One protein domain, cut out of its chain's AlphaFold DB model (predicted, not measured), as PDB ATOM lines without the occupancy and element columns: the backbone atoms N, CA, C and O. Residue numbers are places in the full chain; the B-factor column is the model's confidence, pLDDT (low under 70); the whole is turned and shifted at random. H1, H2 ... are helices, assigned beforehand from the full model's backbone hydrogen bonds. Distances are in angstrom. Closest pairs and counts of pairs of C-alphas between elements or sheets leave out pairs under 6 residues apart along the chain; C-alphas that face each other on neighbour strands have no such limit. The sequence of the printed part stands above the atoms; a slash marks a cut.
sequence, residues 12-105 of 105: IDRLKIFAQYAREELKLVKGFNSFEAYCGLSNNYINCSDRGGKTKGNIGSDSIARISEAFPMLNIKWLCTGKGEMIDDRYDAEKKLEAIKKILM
ATOM      1  N   ILE A  12     -17.145  38.889  44.539       86.50
ATOM      2  CA  ILE A  12     -16.399  38.604  43.307       86.50
ATOM      3  C   ILE A  12     -16.833  39.436  42.106       86.50
ATOM      4  O   ILE A  12     -15.986  39.818  41.305       86.50
ATOM      5  N   ASP A  13     -18.119  39.737  41.978       86.06
ATOM      6  CA  ASP A  13     -18.615  40.562  40.877       86.06
ATOM      7  C   ASP A  13     -18.112  42.001  41.044       86.06
ATOM      8  O   ASP A  13     -17.536  42.580  40.126       86.06
ATOM      9  N   ARG A  14     -18.145  42.515  42.278       89.25
ATOM     10  CA  ARG A  14     -17.493  43.785  42.625       89.25
ATOM     11  C   ARG A  14     -15.983  43.767  42.395       89.25
ATOM     12  O   ARG A  14     -15.426  44.747  41.905       89.25
ATOM     13  N   LEU A  15     -15.313  42.649  42.683       90.38
ATOM     14  CA  LEU A  15     -13.889  42.501  42.378       90.38
ATOM     15  C   LEU A  15     -13.617  42.563  40.867       90.38
ATOM     16  O   LEU A  15     -12.624  43.164  40.464       90.38
ATOM     17  N   LYS A  16     -14.493  41.989  40.027       88.94
ATOM     18  CA  LYS A  16     -14.399  42.103  38.559       88.94
ATOM     19  C   LYS A  16     -14.502  43.557  38.112       88.94
ATOM     20  O   LYS A  16     -13.673  43.990  37.314       88.94
ATOM     21  N   ILE A  17     -15.474  44.297  38.647       90.31
ATOM     22  CA  ILE A  17     -15.661  45.724  38.347       90.31
ATOM     23  C   ILE A  17     -14.388  46.498  38.698       90.31
ATOM     24  O   ILE A  17     -13.846  47.223  37.864       90.31
ATOM     25  N   PHE A  18     -13.844  46.277  39.896       91.50
ATOM     26  CA  PHE A  18     -12.615  46.945  40.308       91.50
ATOM     27  C   PHE A  18     -11.401  46.554  39.453       91.50
ATOM     28  O   PHE A  18     -10.605  47.412  39.076       91.50
ATOM     29  N   ALA A  19     -11.253  45.280  39.092       90.19
ATOM     30  CA  ALA A  19     -10.168  44.837  38.221       90.19
ATOM     31  C   ALA A  19     -10.260  45.463  36.814       90.19
ATOM     32  O   ALA A  19      -9.229  45.744  36.196       90.19
ATOM     33  N   GLN A  20     -11.474  45.729  36.321       90.12
ATOM     34  CA  GLN A  20     -11.682  46.480  35.085       90.12
ATOM     35  C   GLN A  20     -11.298  47.957  35.248       90.12
ATOM     36  O   GLN A  20     -10.536  48.474  34.431       90.12
ATOM     37  N   TYR A  21     -11.706  48.601  36.343       90.00
ATOM     38  CA  TYR A  21     -11.279  49.962  36.684       90.00
ATOM     39  C   TYR A  21      -9.747  50.086  36.781       90.00
ATOM     40  O   TYR A  21      -9.146  50.998  36.211       90.00
ATOM     41  N   ALA A  22      -9.076  49.126  37.424       88.50
ATOM     42  CA  ALA A  22      -7.619  49.112  37.550       88.50
ATOM     43  C   ALA A  22      -6.892  49.006  36.196       88.50
ATOM     44  O   ALA A  22      -5.752  49.464  36.051       88.50
ATOM     45  N   ARG A  23      -7.545  48.409  35.194       88.44
ATOM     46  CA  ARG A  23      -7.050  48.345  33.818       88.44
ATOM     47  C   ARG A  23      -7.298  49.650  33.062       88.44
ATOM     48  O   ARG A  23      -6.387  50.133  32.398       88.44
ATOM     49  N   GLU A  24      -8.523  50.163  33.096       87.38
ATOM     50  CA  GLU A  24      -8.965  51.263  32.228       87.38
ATOM     51  C   GLU A  24      -8.518  52.627  32.763       87.38
ATOM     52  O   GLU A  24      -7.849  53.379  32.049       87.38
ATOM     53  N   GLU A  25      -8.801  52.896  34.036       84.00
ATOM     54  CA  GLU A  25      -8.570  54.197  34.664       84.00
ATOM     55  C   GLU A  25      -7.141  54.316  35.194       84.00
ATOM     56  O   GLU A  25      -6.425  55.271  34.894       84.00
ATOM     57  N   LEU A  26      -6.671  53.305  35.930       80.94
ATOM     58  CA  LEU A  26      -5.333  53.356  36.532       80.94
ATOM     59  C   LEU A  26      -4.222  52.931  35.579       80.94
ATOM     60  O   LEU A  26      -3.061  53.273  35.807       80.94
ATOM     61  N   LYS A  27      -4.551  52.136  34.553       84.75
ATOM     62  CA  LYS A  27      -3.588  51.540  33.610       84.75
ATOM     63  C   LYS A  27      -2.429  50.804  34.304       84.75
ATOM     64  O   LYS A  27      -1.348  50.670  33.735       84.75
ATOM     65  N   LEU A  28      -2.659  50.306  35.524       80.38
ATOM     66  CA  LEU A  28      -1.661  49.585  36.324       80.38
ATOM     67  C   LEU A  28      -1.543  48.119  35.900       80.38
ATOM     68  O   LEU A  28      -0.488  47.507  36.047       80.38
ATOM     69  N   VAL A  29      -2.621  47.553  35.356       86.38
ATOM     70  CA  VAL A  29      -2.712  46.139  34.977       86.38
ATOM     71  C   VAL A  29      -3.170  45.999  33.529       86.38
ATOM     72  O   VAL A  29      -3.975  46.781  33.031       86.38
ATOM     73  N   LYS A  30      -2.671  44.974  32.828       85.50
ATOM     74  CA  LYS A  30      -2.995  44.748  31.403       85.50
ATOM     75  C   LYS A  30      -4.316  43.996  31.181       85.50
ATOM     76  O   LYS A  30      -4.852  44.005  30.076       85.50
ATOM     77  N   GLY A  31      -4.838  43.339  32.216       85.62
ATOM     78  CA  GLY A  31      -6.054  42.521  32.178       85.62
ATOM     79  C   GLY A  31      -6.233  41.712  33.465       85.62
ATOM     80  O   GLY A  31      -5.393  41.798  34.360       85.62
ATOM     81  N   PHE A  32      -7.289  40.896  33.545       85.31
ATOM     82  CA  PHE A  32      -7.649  40.151  34.764       85.31
ATOM     83  C   PHE A  32      -6.525  39.245  35.290       85.31
ATOM     84  O   PHE A  32      -6.195  39.331  36.463       85.31
ATOM     85  N   ASN A  33      -5.844  38.477  34.435       88.69
ATOM     86  CA  ASN A  33      -4.726  37.629  34.882       88.69
ATOM     87  C   ASN A  33      -3.552  38.459  35.437       88.69
ATOM     88  O   ASN A  33      -2.879  38.056  36.381       88.69
ATOM     89  N   SER A  34      -3.302  39.638  34.854       88.00
ATOM     90  CA  SER A  34      -2.270  40.561  35.344       88.00
ATOM     91  C   SER A  34      -2.665  41.169  36.687       88.00
ATOM     92  O   SER A  34      -1.794  41.387  37.520       88.00
ATOM     93  N   PHE A  35      -3.954  41.443  36.888       90.38
ATOM     94  CA  PHE A  35      -4.503  41.898  38.160       90.38
ATOM     95  C   PHE A  35      -4.392  40.820  39.242       90.38
ATOM     96  O   PHE A  35      -3.920  41.106  40.338       90.38
ATOM     97  N   GLU A  36      -4.767  39.580  38.925       90.75
ATOM     98  CA  GLU A  36      -4.655  38.441  39.838       90.75
ATOM     99  C   GLU A  36      -3.205  38.230  40.275       90.75
ATOM    100  O   GLU A  36      -2.937  38.143  41.471       90.75
ATOM    101  N   ALA A  37      -2.263  38.241  39.327       91.00
ATOM    102  CA  ALA A  37      -0.839  38.137  39.628       91.00
ATOM    103  C   ALA A  37      -0.339  39.304  40.495       91.00
ATOM    104  O   ALA A  37       0.408  39.081  41.444       91.00
ATOM    105  N   TYR A  38      -0.778  40.534  40.204       89.31
ATOM    106  CA  TYR A  38      -0.403  41.721  40.976       89.31
ATOM    107  C   TYR A  38      -0.907  41.659  42.425       89.31
ATOM    108  O   TYR A  38      -0.180  42.011  43.346       89.31
ATOM    109  N   CYS A  39      -2.118  41.138  42.636       90.12
ATOM    110  CA  CYS A  39      -2.699  40.934  43.964       90.12
ATOM    111  C   CYS A  39      -2.228  39.640  44.655       90.12
ATOM    112  O   CYS A  39      -2.746  39.300  45.714       90.12
ATOM    113  N   GLY A  40      -1.331  38.849  44.052       89.50
ATOM    114  CA  GLY A  40      -0.919  37.553  44.608       89.50
ATOM    115  C   GLY A  40      -2.065  36.535  44.737       89.50
ATOM    116  O   GLY A  40      -2.079  35.717  45.664       89.50
ATOM    117  N   LEU A  41      -3.050  36.606  43.838       89.12
ATOM    118  CA  LEU A  41      -4.164  35.664  43.730       89.12
ATOM    119  C   LEU A  41      -3.800  34.501  42.799       89.12
ATOM    120  O   LEU A  41      -2.919  34.602  41.944       89.12
ATOM    121  N   SER A  42      -4.495  33.373  42.952       83.56
ATOM    122  CA  SER A  42      -4.339  32.240  42.036       83.56
ATOM    123  C   SER A  42      -4.792  32.610  40.621       83.56
ATOM    124  O   SER A  42      -5.727  33.384  40.438       83.56
ATOM    125  N   ASN A  43      -4.160  32.019  39.609       81.50
ATOM    126  CA  ASN A  43      -4.551  32.245  38.222       81.50
ATOM    127  C   ASN A  43      -6.015  31.828  37.997       81.50
ATOM    128  O   ASN A  43      -6.429  30.749  38.436       81.50
ATOM    129  N   ASN A  44      -6.775  32.658  37.286       80.06
ATOM    130  CA  ASN A  44      -8.195  32.476  37.005       80.06
ATOM    131  C   ASN A  44      -9.091  32.511  38.265       80.06
ATOM    132  O   ASN A  44     -10.218  32.017  38.210       80.06
ATOM    133  N   TYR A  45      -8.617  33.069  39.389       82.56
ATOM    134  CA  TYR A  45      -9.373  33.224  40.640       82.56
ATOM    135  C   TYR A  45     -10.755  33.830  40.395       82.56
ATOM    136  O   TYR A  45     -11.760  33.221  40.756       82.56
ATOM    137  N   ILE A  46     -10.806  34.967  39.700       79.06
ATOM    138  CA  ILE A  46     -12.015  35.757  39.459       79.06
ATOM    139  C   ILE A  46     -13.042  34.975  38.620       79.06
ATOM    140  O   ILE A  46     -14.241  34.975  38.917       79.06
ATOM    141  N   ASN A  47     -12.579  34.261  37.593       70.50
ATOM    142  CA  ASN A  47     -13.426  33.465  36.698       70.50
ATOM    143  C   ASN A  47     -13.855  32.122  37.314       70.50
ATOM    144  O   ASN A  47     -14.954  31.638  37.040       70.50
ATOM    145  N   CYS A  48     -13.011  31.497  38.139       62.31
ATOM    146  CA  CYS A  48     -13.330  30.241  38.824       62.31
ATOM    147  C   CYS A  48     -14.444  30.430  39.859       62.31
ATOM    148  O   CYS A  48     -15.304  29.559  40.007       62.31
ATOM    149  N   SER A  49     -14.477  31.582  40.530       58.19
ATOM    150  CA  SER A  49     -15.537  31.935  41.478       58.19
ATOM    151  C   SER A  49     -16.902  32.241  40.841       58.19
ATOM    152  O   SER A  49     -17.906  32.299  41.554       58.19
ATOM    153  N   ASP A  50     -16.957  32.393  39.514       55.81
ATOM    154  CA  ASP A  50     -18.167  32.705  38.743       55.81
ATOM    155  C   ASP A  50     -18.944  31.447  38.303       55.81
ATOM    156  O   ASP A  50     -20.174  31.421  38.275       55.81
ATOM    157  N   ARG A  51     -18.235  30.344  38.015       54.16
ATOM    158  CA  ARG A  51     -18.783  29.143  37.347       54.16
ATOM    159  C   ARG A  51     -19.346  28.062  38.284       54.16
ATOM    160  O   ARG A  51     -19.224  26.872  38.013       54.16
ATOM    161  N   GLY A  52     -19.987  28.453  39.385       50.56
ATOM    162  CA  GLY A  52     -20.796  27.526  40.192       50.56
ATOM    163  C   GLY A  52     -20.033  26.495  41.044       50.56
ATOM    164  O   GLY A  52     -20.644  25.520  41.479       50.56
ATOM    165  N   GLY A  53     -18.737  26.701  41.313       51.19
ATOM    166  CA  GLY A  53     -17.941  25.871  42.233       51.19
ATOM    167  C   GLY A  53     -18.275  26.065  43.728       51.19
ATOM    168  O   GLY A  53     -19.118  26.883  44.087       51.19
ATOM    169  N   LYS A  54     -17.591  25.316  44.615       49.75
ATOM    170  CA  LYS A  54     -17.835  25.258  46.083       49.75
ATOM    171  C   LYS A  54     -17.788  26.618  46.812       49.75
ATOM    172  O   LYS A  54     -18.386  26.747  47.873       49.75
ATOM    173  N   THR A  55     -17.132  27.629  46.243       53.72
ATOM    174  CA  THR A  55     -17.052  29.016  46.735       53.72
ATOM    175  C   THR A  55     -17.752  29.959  45.751       53.72
ATOM    176  O   THR A  55     -17.114  30.679  44.989       53.72
ATOM    177  N   LYS A  56     -19.092  29.939  45.726       63.72
ATOM    178  CA  LYS A  56     -19.911  30.817  44.866       63.72
ATOM    179  C   LYS A  56     -19.760  32.290  45.275       63.72
ATOM    180  O   LYS A  56     -20.535  32.788  46.081       63.72
ATOM    181  N   GLY A  57     -18.771  32.984  44.716       63.09
ATOM    182  CA  GLY A  57     -18.598  34.435  44.846       63.09
ATOM    183  C   GLY A  57     -18.143  34.963  46.215       63.09
ATOM    184  O   GLY A  57     -18.163  36.178  46.415       63.09
ATOM    185  N   ASN A  58     -17.717  34.082  47.128       72.88
ATOM    186  CA  ASN A  58     -17.083  34.469  48.389       72.88
ATOM    187  C   ASN A  58     -15.585  34.706  48.180       72.88
ATOM    188  O   ASN A  58     -14.923  33.921  47.501       72.88
ATOM    189  N   ILE A  59     -15.052  35.741  48.825       85.38
ATOM    190  CA  ILE A  59     -13.622  36.058  48.850       85.38
ATOM    191  C   ILE A  59     -13.098  35.732  50.251       85.38
ATOM    192  O   ILE A  59     -13.709  36.111  51.249       85.38
ATOM    193  N   GLY A  60     -11.985  35.001  50.331       87.25
ATOM    194  CA  GLY A  60     -11.321  34.714  51.605       87.25
ATOM    195  C   GLY A  60     -10.650  35.959  52.187       87.25
ATOM    196  O   GLY A  60     -10.170  36.808  51.440       87.25
ATOM    197  N   SER A  61     -10.566  36.058  53.515       89.25
ATOM    198  CA  SER A  61      -9.936  37.196  54.203       89.25
ATOM    199  C   SER A  61      -8.473  37.411  53.800       89.25
ATOM    200  O   SER A  61      -8.058  38.547  53.615       89.25
ATOM    201  N   ASP A  62      -7.717  36.331  53.596       90.25
ATOM    202  CA  ASP A  62      -6.335  36.381  53.098       90.25
ATOM    203  C   ASP A  62      -6.255  36.994  51.687       90.25
ATOM    204  O   ASP A  62      -5.404  37.835  51.417       90.25
ATOM    205  N   SER A  63      -7.202  36.664  50.803       90.56
ATOM    206  CA  SER A  63      -7.291  37.289  49.481       90.56
ATOM    207  C   SER A  63      -7.648  38.775  49.583       90.56
ATOM    208  O   SER A  63      -7.055  39.587  48.883       90.56
ATOM    209  N   ILE A  64      -8.574  39.146  50.478       92.12
ATOM    210  CA  ILE A  64      -8.935  40.552  50.735       92.12
ATOM    211  C   ILE A  64      -7.720  41.343  51.225       92.12
ATOM    212  O   ILE A  64      -7.497  42.449  50.741       92.12
ATOM    213  N   ALA A  65      -6.928  40.780  52.142       92.50
ATOM    214  CA  ALA A  65      -5.727  41.425  52.663       92.50
ATOM    215  C   ALA A  65      -4.740  41.751  51.535       92.50
ATOM    216  O   ALA A  65      -4.393  42.915  51.356       92.50
ATOM    217  N   ARG A  66      -4.400  40.768  50.689       93.56
ATOM    218  CA  ARG A  66      -3.467  40.991  49.570       93.56
ATOM    219  C   ARG A  66      -3.981  42.004  48.551       93.56
ATOM    220  O   ARG A  66      -3.209  42.810  48.039       93.56
ATOM    221  N   ILE A  67      -5.283  41.986  48.257       92.12
ATOM    222  CA  ILE A  67      -5.897  42.983  47.366       92.12
ATOM    223  C   ILE A  67      -5.807  44.378  48.000       92.12
ATOM    224  O   ILE A  67      -5.471  45.330  47.303       92.12
ATOM    225  N   SER A  68      -6.075  44.503  49.303       91.19
ATOM    226  CA  SER A  68      -5.971  45.771  50.034       91.19
ATOM    227  C   SER A  68      -4.539  46.303  50.082       91.19
ATOM    228  O   SER A  68      -4.344  47.512  50.047       91.19
ATOM    229  N   GLU A  69      -3.539  45.426  50.164       90.00
ATOM    230  CA  GLU A  69      -2.125  45.809  50.124       90.00
ATOM    231  C   GLU A  69      -1.706  46.276  48.724       90.00
ATOM    232  O   GLU A  69      -1.015  47.284  48.584       90.00
ATOM    233  N   ALA A  70      -2.156  45.575  47.679       90.31
ATOM    234  CA  ALA A  70      -1.877  45.931  46.288       90.31
ATOM    235  C   ALA A  70      -2.615  47.209  45.850       90.31
ATOM    236  O   ALA A  70      -2.088  48.007  45.071       90.31
ATOM    237  N   PHE A  71      -3.828  47.418  46.361       89.88
ATOM    238  CA  PHE A  71      -4.674  48.566  46.059       89.88
ATOM    239  C   PHE A  71      -5.218  49.199  47.347       89.88
ATOM    240  O   PHE A  71      -6.396  49.024  47.662       89.88
ATOM    241  N   PRO A  72      -4.408  50.007  48.059       88.25
ATOM    242  CA  PRO A  72      -4.814  50.646  49.320       88.25
ATOM    243  C   PRO A  72      -6.023  51.575  49.193       88.25
ATOM    244  O   PRO A  72      -6.701  51.879  50.165       88.25
ATOM    245  N   MET A  73      -6.290  52.027  47.973       89.00
ATOM    246  CA  MET A  73      -7.406  52.898  47.624       89.00
ATOM    247  C   MET A  73      -8.740  52.171  47.448       89.00
ATOM    248  O   MET A  73      -9.781  52.819  47.355       89.00
ATOM    249  N   LEU A  74      -8.718  50.839  47.329       91.12
ATOM    250  CA  LEU A  74      -9.933  50.050  47.206       91.12
ATOM    251  C   LEU A  74     -10.680  50.077  48.536       91.12
ATOM    252  O   LEU A  74     -10.170  49.652  49.574       91.12
ATOM    253  N   ASN A  75     -11.942  50.481  48.491       92.56
ATOM    254  CA  ASN A  75     -12.803  50.427  49.651       92.56
ATOM    255  C   ASN A  75     -13.229  48.976  49.942       92.56
ATOM    256  O   ASN A  75     -14.143  48.420  49.325       92.56
ATOM    257  N   ILE A  76     -12.597  48.357  50.941       91.75
ATOM    258  CA  ILE A  76     -12.893  46.974  51.349       91.75
ATOM    259  C   ILE A  76     -14.334  46.817  51.854       91.75
ATOM    260  O   ILE A  76     -14.951  45.766  51.650       91.75
ATOM    261  N   LYS A  77     -14.915  47.859  52.464       91.56
ATOM    262  CA  LYS A  77     -16.322  47.837  52.886       91.56
ATOM    263  C   LYS A  77     -17.237  47.729  51.671       91.56
ATOM    264  O   LYS A  77     -18.158  46.909  51.700       91.56
ATOM    265  N   TRP A  78     -16.969  48.488  50.610       93.12
ATOM    266  CA  TRP A  78     -17.700  48.357  49.351       93.12
ATOM    267  C   TRP A  78     -17.507  46.967  48.742       93.12
ATOM    268  O   TRP A  78     -18.492  46.302  48.432       93.12
ATOM    269  N   LEU A  79     -16.275  46.453  48.682       91.19
ATOM    270  CA  LEU A  79     -16.004  45.115  48.145       91.19
ATOM    271  C   LEU A  79     -16.801  44.022  48.880       91.19
ATOM    272  O   LEU A  79     -17.416  43.157  48.251       91.19
ATOM    273  N   CYS A  80     -16.850  44.071  50.212       88.94
ATOM    274  CA  CYS A  80     -17.531  43.049  51.007       88.94
ATOM    275  C   CYS A  80     -19.054  43.212  51.014       88.94
ATOM    276  O   CYS A  80     -19.775  42.220  50.935       88.94
ATOM    277  N   THR A  81     -19.553  44.446  51.109       88.56
ATOM    278  CA  THR A  81     -20.970  44.715  51.419       88.56
ATOM    279  C   THR A  81     -21.768  45.313  50.266       88.56
ATOM    280  O   THR A  81     -22.993  45.350  50.345       88.56
ATOM    281  N   GLY A  82     -21.095  45.812  49.229       86.81
ATOM    282  CA  GLY A  82     -21.694  46.586  48.142       86.81
ATOM    283  C   GLY A  82     -22.143  47.993  48.535       86.81
ATOM    284  O   GLY A  82     -22.760  48.671  47.726       86.81
ATOM    285  N   LYS A  83     -21.862  48.444  49.766       88.38
ATOM    286  CA  LYS A  83     -22.295  49.756  50.267       88.38
ATOM    287  C   LYS A  83     -21.170  50.785  50.191       88.38
ATOM    288  O   LYS A  83     -20.075  50.526  50.694       88.38
ATOM    289  N   GLY A  84     -21.499  51.978  49.701       88.88
ATOM    290  CA  GLY A  84     -20.574  53.103  49.546       88.88
ATOM    291  C   GLY A  84     -19.906  53.125  48.172       88.88
ATOM    292  O   GLY A  84     -20.360  52.445  47.259       88.88
ATOM    293  N   GLU A  85     -18.825  53.890  48.056       90.38
ATOM    294  CA  GLU A  85     -18.055  54.028  46.818       90.38
ATOM    295  C   GLU A  85     -16.975  52.950  46.694       90.38
ATOM    296  O   GLU A  85     -16.434  52.478  47.698       90.38
ATOM    297  N   MET A  86     -16.639  52.585  45.454       89.75
ATOM    298  CA  MET A  86     -15.590  51.606  45.141       89.75
ATOM    299  C   MET A  86     -14.204  52.069  45.594       89.75
ATOM    300  O   MET A  86     -13.408  51.263  46.078       89.75
ATOM    301  N   ILE A  87     -13.916  53.358  45.437       91.19
ATOM    302  CA  ILE A  87     -12.655  53.978  45.838       91.19
ATOM    303  C   ILE A  87     -12.894  54.763  47.122       91.19
ATOM    304  O   ILE A  87     -13.925  55.414  47.271       91.19
ATOM    305  N   ASP A  88     -11.962  54.674  48.068       86.31
ATOM    306  CA  ASP A  88     -11.990  55.540  49.241       86.31
ATOM    307  C   ASP A  88     -11.364  56.895  48.879       86.31
ATOM    308  O   ASP A  88     -10.151  56.999  48.690       86.31
ATOM    309  N   ASP A  89     -12.191  57.941  48.793       75.06
ATOM    310  CA  ASP A  89     -11.772  59.317  48.481       75.06
ATOM    311  C   ASP A  89     -10.657  59.834  49.404       75.06
ATOM    312  O   ASP A  89      -9.892  60.732  49.034       75.06
ATOM    313  N   ARG A  90     -10.529  59.261  50.609       74.38
ATOM    314  CA  ARG A  90      -9.440  59.584  51.540       74.38
ATOM    315  C   ARG A  90      -8.081  59.249  50.951       74.38
ATOM    316  O   ARG A  90      -7.161  60.038  51.127       74.38
ATOM    317  N   TYR A  91      -7.965  58.157  50.200       72.31
ATOM    318  CA  TYR A  91      -6.713  57.797  49.541       72.31
ATOM    319  C   TYR A  91      -6.293  58.853  48.513       72.31
ATOM    320  O   TYR A  91      -5.127  59.240  48.439       72.31
ATOM    321  N   ASP A  92      -7.246  59.349  47.723       69.19
ATOM    322  CA  ASP A  92      -6.980  60.380  46.719       69.19
ATOM    323  C   ASP A  92      -6.566  61.703  47.391       69.19
ATOM    324  O   ASP A  92      -5.630  62.383  46.957       69.19
ATOM    325  N   ALA A  93      -7.210  62.041  48.512       68.19
ATOM    326  CA  ALA A  93      -6.835  63.177  49.348       68.19
ATOM    327  C   ALA A  93      -5.431  63.018  49.963       68.19
ATOM    328  O   ALA A  93      -4.651  63.971  49.944       68.19
ATOM    329  N   GLU A  94      -5.073  61.829  50.452       75.38
ATOM    330  CA  GLU A  94      -3.743  61.529  50.993       75.38
ATOM    331  C   GLU A  94      -2.658  61.628  49.921       75.38
ATOM    332  O   GLU A  94      -1.625  62.256  50.153       75.38
ATOM    333  N   LYS A  95      -2.903  61.107  48.714       74.69
ATOM    334  CA  LYS A  95      -1.975  61.253  47.583       74.69
ATOM    335  C   LYS A  95      -1.766  62.713  47.193       74.69
ATOM    336  O   LYS A  95      -0.632  63.130  46.959       74.69
ATOM    337  N   LYS A  96      -2.851  63.492  47.122       75.81
ATOM    338  CA  LYS A  96      -2.789  64.934  46.833       75.81
ATOM    339  C   LYS A  96      -2.010  65.671  47.919       75.81
ATOM    340  O   LYS A  96      -1.159  66.496  47.598       75.81
ATOM    341  N   LEU A  97      -2.251  65.342  49.186       77.38
ATOM    342  CA  LEU A  97      -1.536  65.919  50.318       77.38
ATOM    343  C   LEU A  97      -0.040  65.580  50.279       77.38
ATOM    344  O   LEU A  97       0.784  66.465  50.493       77.38
ATOM    345  N   GLU A  98       0.320  64.335  49.973       84.75
ATOM    346  CA  GLU A  98       1.717  63.903  49.862       84.75
ATOM    347  C   GLU A  98       2.441  64.603  48.703       84.75
ATOM    348  O   GLU A  98       3.569  65.072  48.856       84.75
ATOM    349  N   ALA A  99       1.767  64.764  47.561       80.81
ATOM    350  CA  ALA A  99       2.293  65.537  46.439       80.81
ATOM    351  C   ALA A  99       2.516  67.015  46.809       80.81
ATOM    352  O   ALA A  99       3.558  67.574  46.477       80.81
ATOM    353  N   ILE A 100       1.576  67.636  47.535       82.25
ATOM    354  CA  ILE A 100       1.700  69.023  48.015       82.25
ATOM    355  C   ILE A 100       2.860  69.161  49.010       82.25
ATOM    356  O   ILE A 100       3.672  70.074  48.869       82.25
ATOM    357  N   LYS A 101       2.989  68.243  49.977       84.12
ATOM    358  CA  LYS A 101       4.113  68.231  50.933       84.12
ATOM    359  C   LYS A 101       5.462  68.180  50.222       84.12
ATOM    360  O   LYS A 101       6.375  68.883  50.628       84.12
ATOM    361  N   LYS A 102       5.573  67.393  49.150       83.25
ATOM    362  CA  LYS A 102       6.805  67.252  48.362       83.25
ATOM    363  C   LYS A 102       7.166  68.496  47.541       83.25
ATOM    364  O   LYS A 102       8.315  68.639  47.155       83.25
ATOM    365  N   ILE A 103       6.196  69.358  47.236       84.06
ATOM    366  CA  ILE A 103       6.426  70.649  46.565       84.06
ATOM    367  C   ILE A 103       6.827  71.726  47.582       84.06
ATOM    368  O   ILE A 103       7.559  72.652  47.246       84.06
ATOM    369  N   LEU A 104       6.303  71.628  48.806       77.75
ATOM    370  CA  LEU A 104       6.550  72.578  49.892       77.75
ATOM    371  C   LEU A 104       7.817  72.268  50.713       77.75
ATOM    372  O   LEU A 104       8.190  73.091  51.550       77.75
ATOM    373  N   MET A 105       8.453  71.113  50.495       65.50
ATOM    374  CA  MET A 105       9.776  70.738  51.022       65.50
ATOM    375  C   MET A 105      10.852  70.925  49.958       65.50
ATOM    376  O   MET A 105      11.963  71.349  50.344       65.50
TER     377      MET A 105
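Overview. This is residues 12 to 105 of the 105 residues of an uncharacterized protein of Bacteroides uniformis (UniProt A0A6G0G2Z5). A body of five short helices, H1 to H5, ends in a long arm: the last helix, H6, leads away from it, and its residues 96 to 104 stick out with Met 105 after them. In the body H2 meets H1 with its first residue, Phe 32, near Ala 19 and runs away from it about perpendicular, H3 sits by the first residues of H1, and H4 and H5 stand near them with few contacts. The printed part has 94 residues, with six named helices in the order H1 to H6 and no named strand; its class is all helix. The whole is only just compact, close to loose, with a radius of gyration of the C-alphas of 14.7 A, and its elongated outline spans 53 by 27 by 22 A.

Arrangement. Start at H1, residues 12 to 24. It touches H2, residues 32 to 38, about perpendicular at 85 degrees; the closest C-alphas, of Ala 19 and Phe 32, are 6.3 A apart. With residues 12 to 16 alone H1 only just touches H3, residues 45 to 48, with 3 pairs of C-alphas within 8 A; the closest are those of Ile 12 and Ile 46, 6.5 A apart. H2 and H3 also only just touch, with 3 such pairs; the closest are the C-alphas of Glu 36 and Tyr 45, at 7.1 A. H4, residues 61 to 70, is close but not clearly touching to H2; their closest C-alphas, of Tyr 38 and Ala 70, are 6.9 A apart. H5, residues 76 to 81, is close but not clearly touching to H1, at a steep tilt of 38 degrees, opposite ways; the closest C-alphas, of Arg 14 and Leu 79, are 5.9 A apart. H6, residues 89 to 104, touches no helix. In H1, H2, H4, H5 and H6 every O i to N i+4 pair is within hydrogen-bond range; H3 is too short for such a pair, and its 1 O i to N i+3 pair is within range.

Along the chain. Find C-alpha 12 at (-16.399, 38.604, 43.307); from there H1 runs 18.4 A to Glu 24. H2 runs 9.7 A, H3 5.3 A and H5 8.4 A. H4 runs 14.3 A from C-alpha 61 at (-9.936, 37.196, 54.203). H6 runs 22.7 A to C-alpha 104 at (6.550, 72.578, 49.892).

Size, cuts and confidence. Look at Gly 52 and Met 105, whose C-alphas are the farthest apart, at 54.0 A. The printed part has no cut. The link H3 to H4, residues 49 to 60, is long. pLDDT is under 70 at residues 48 to 57, 92 to 93 and 105; the mean of the printed part is 82.5.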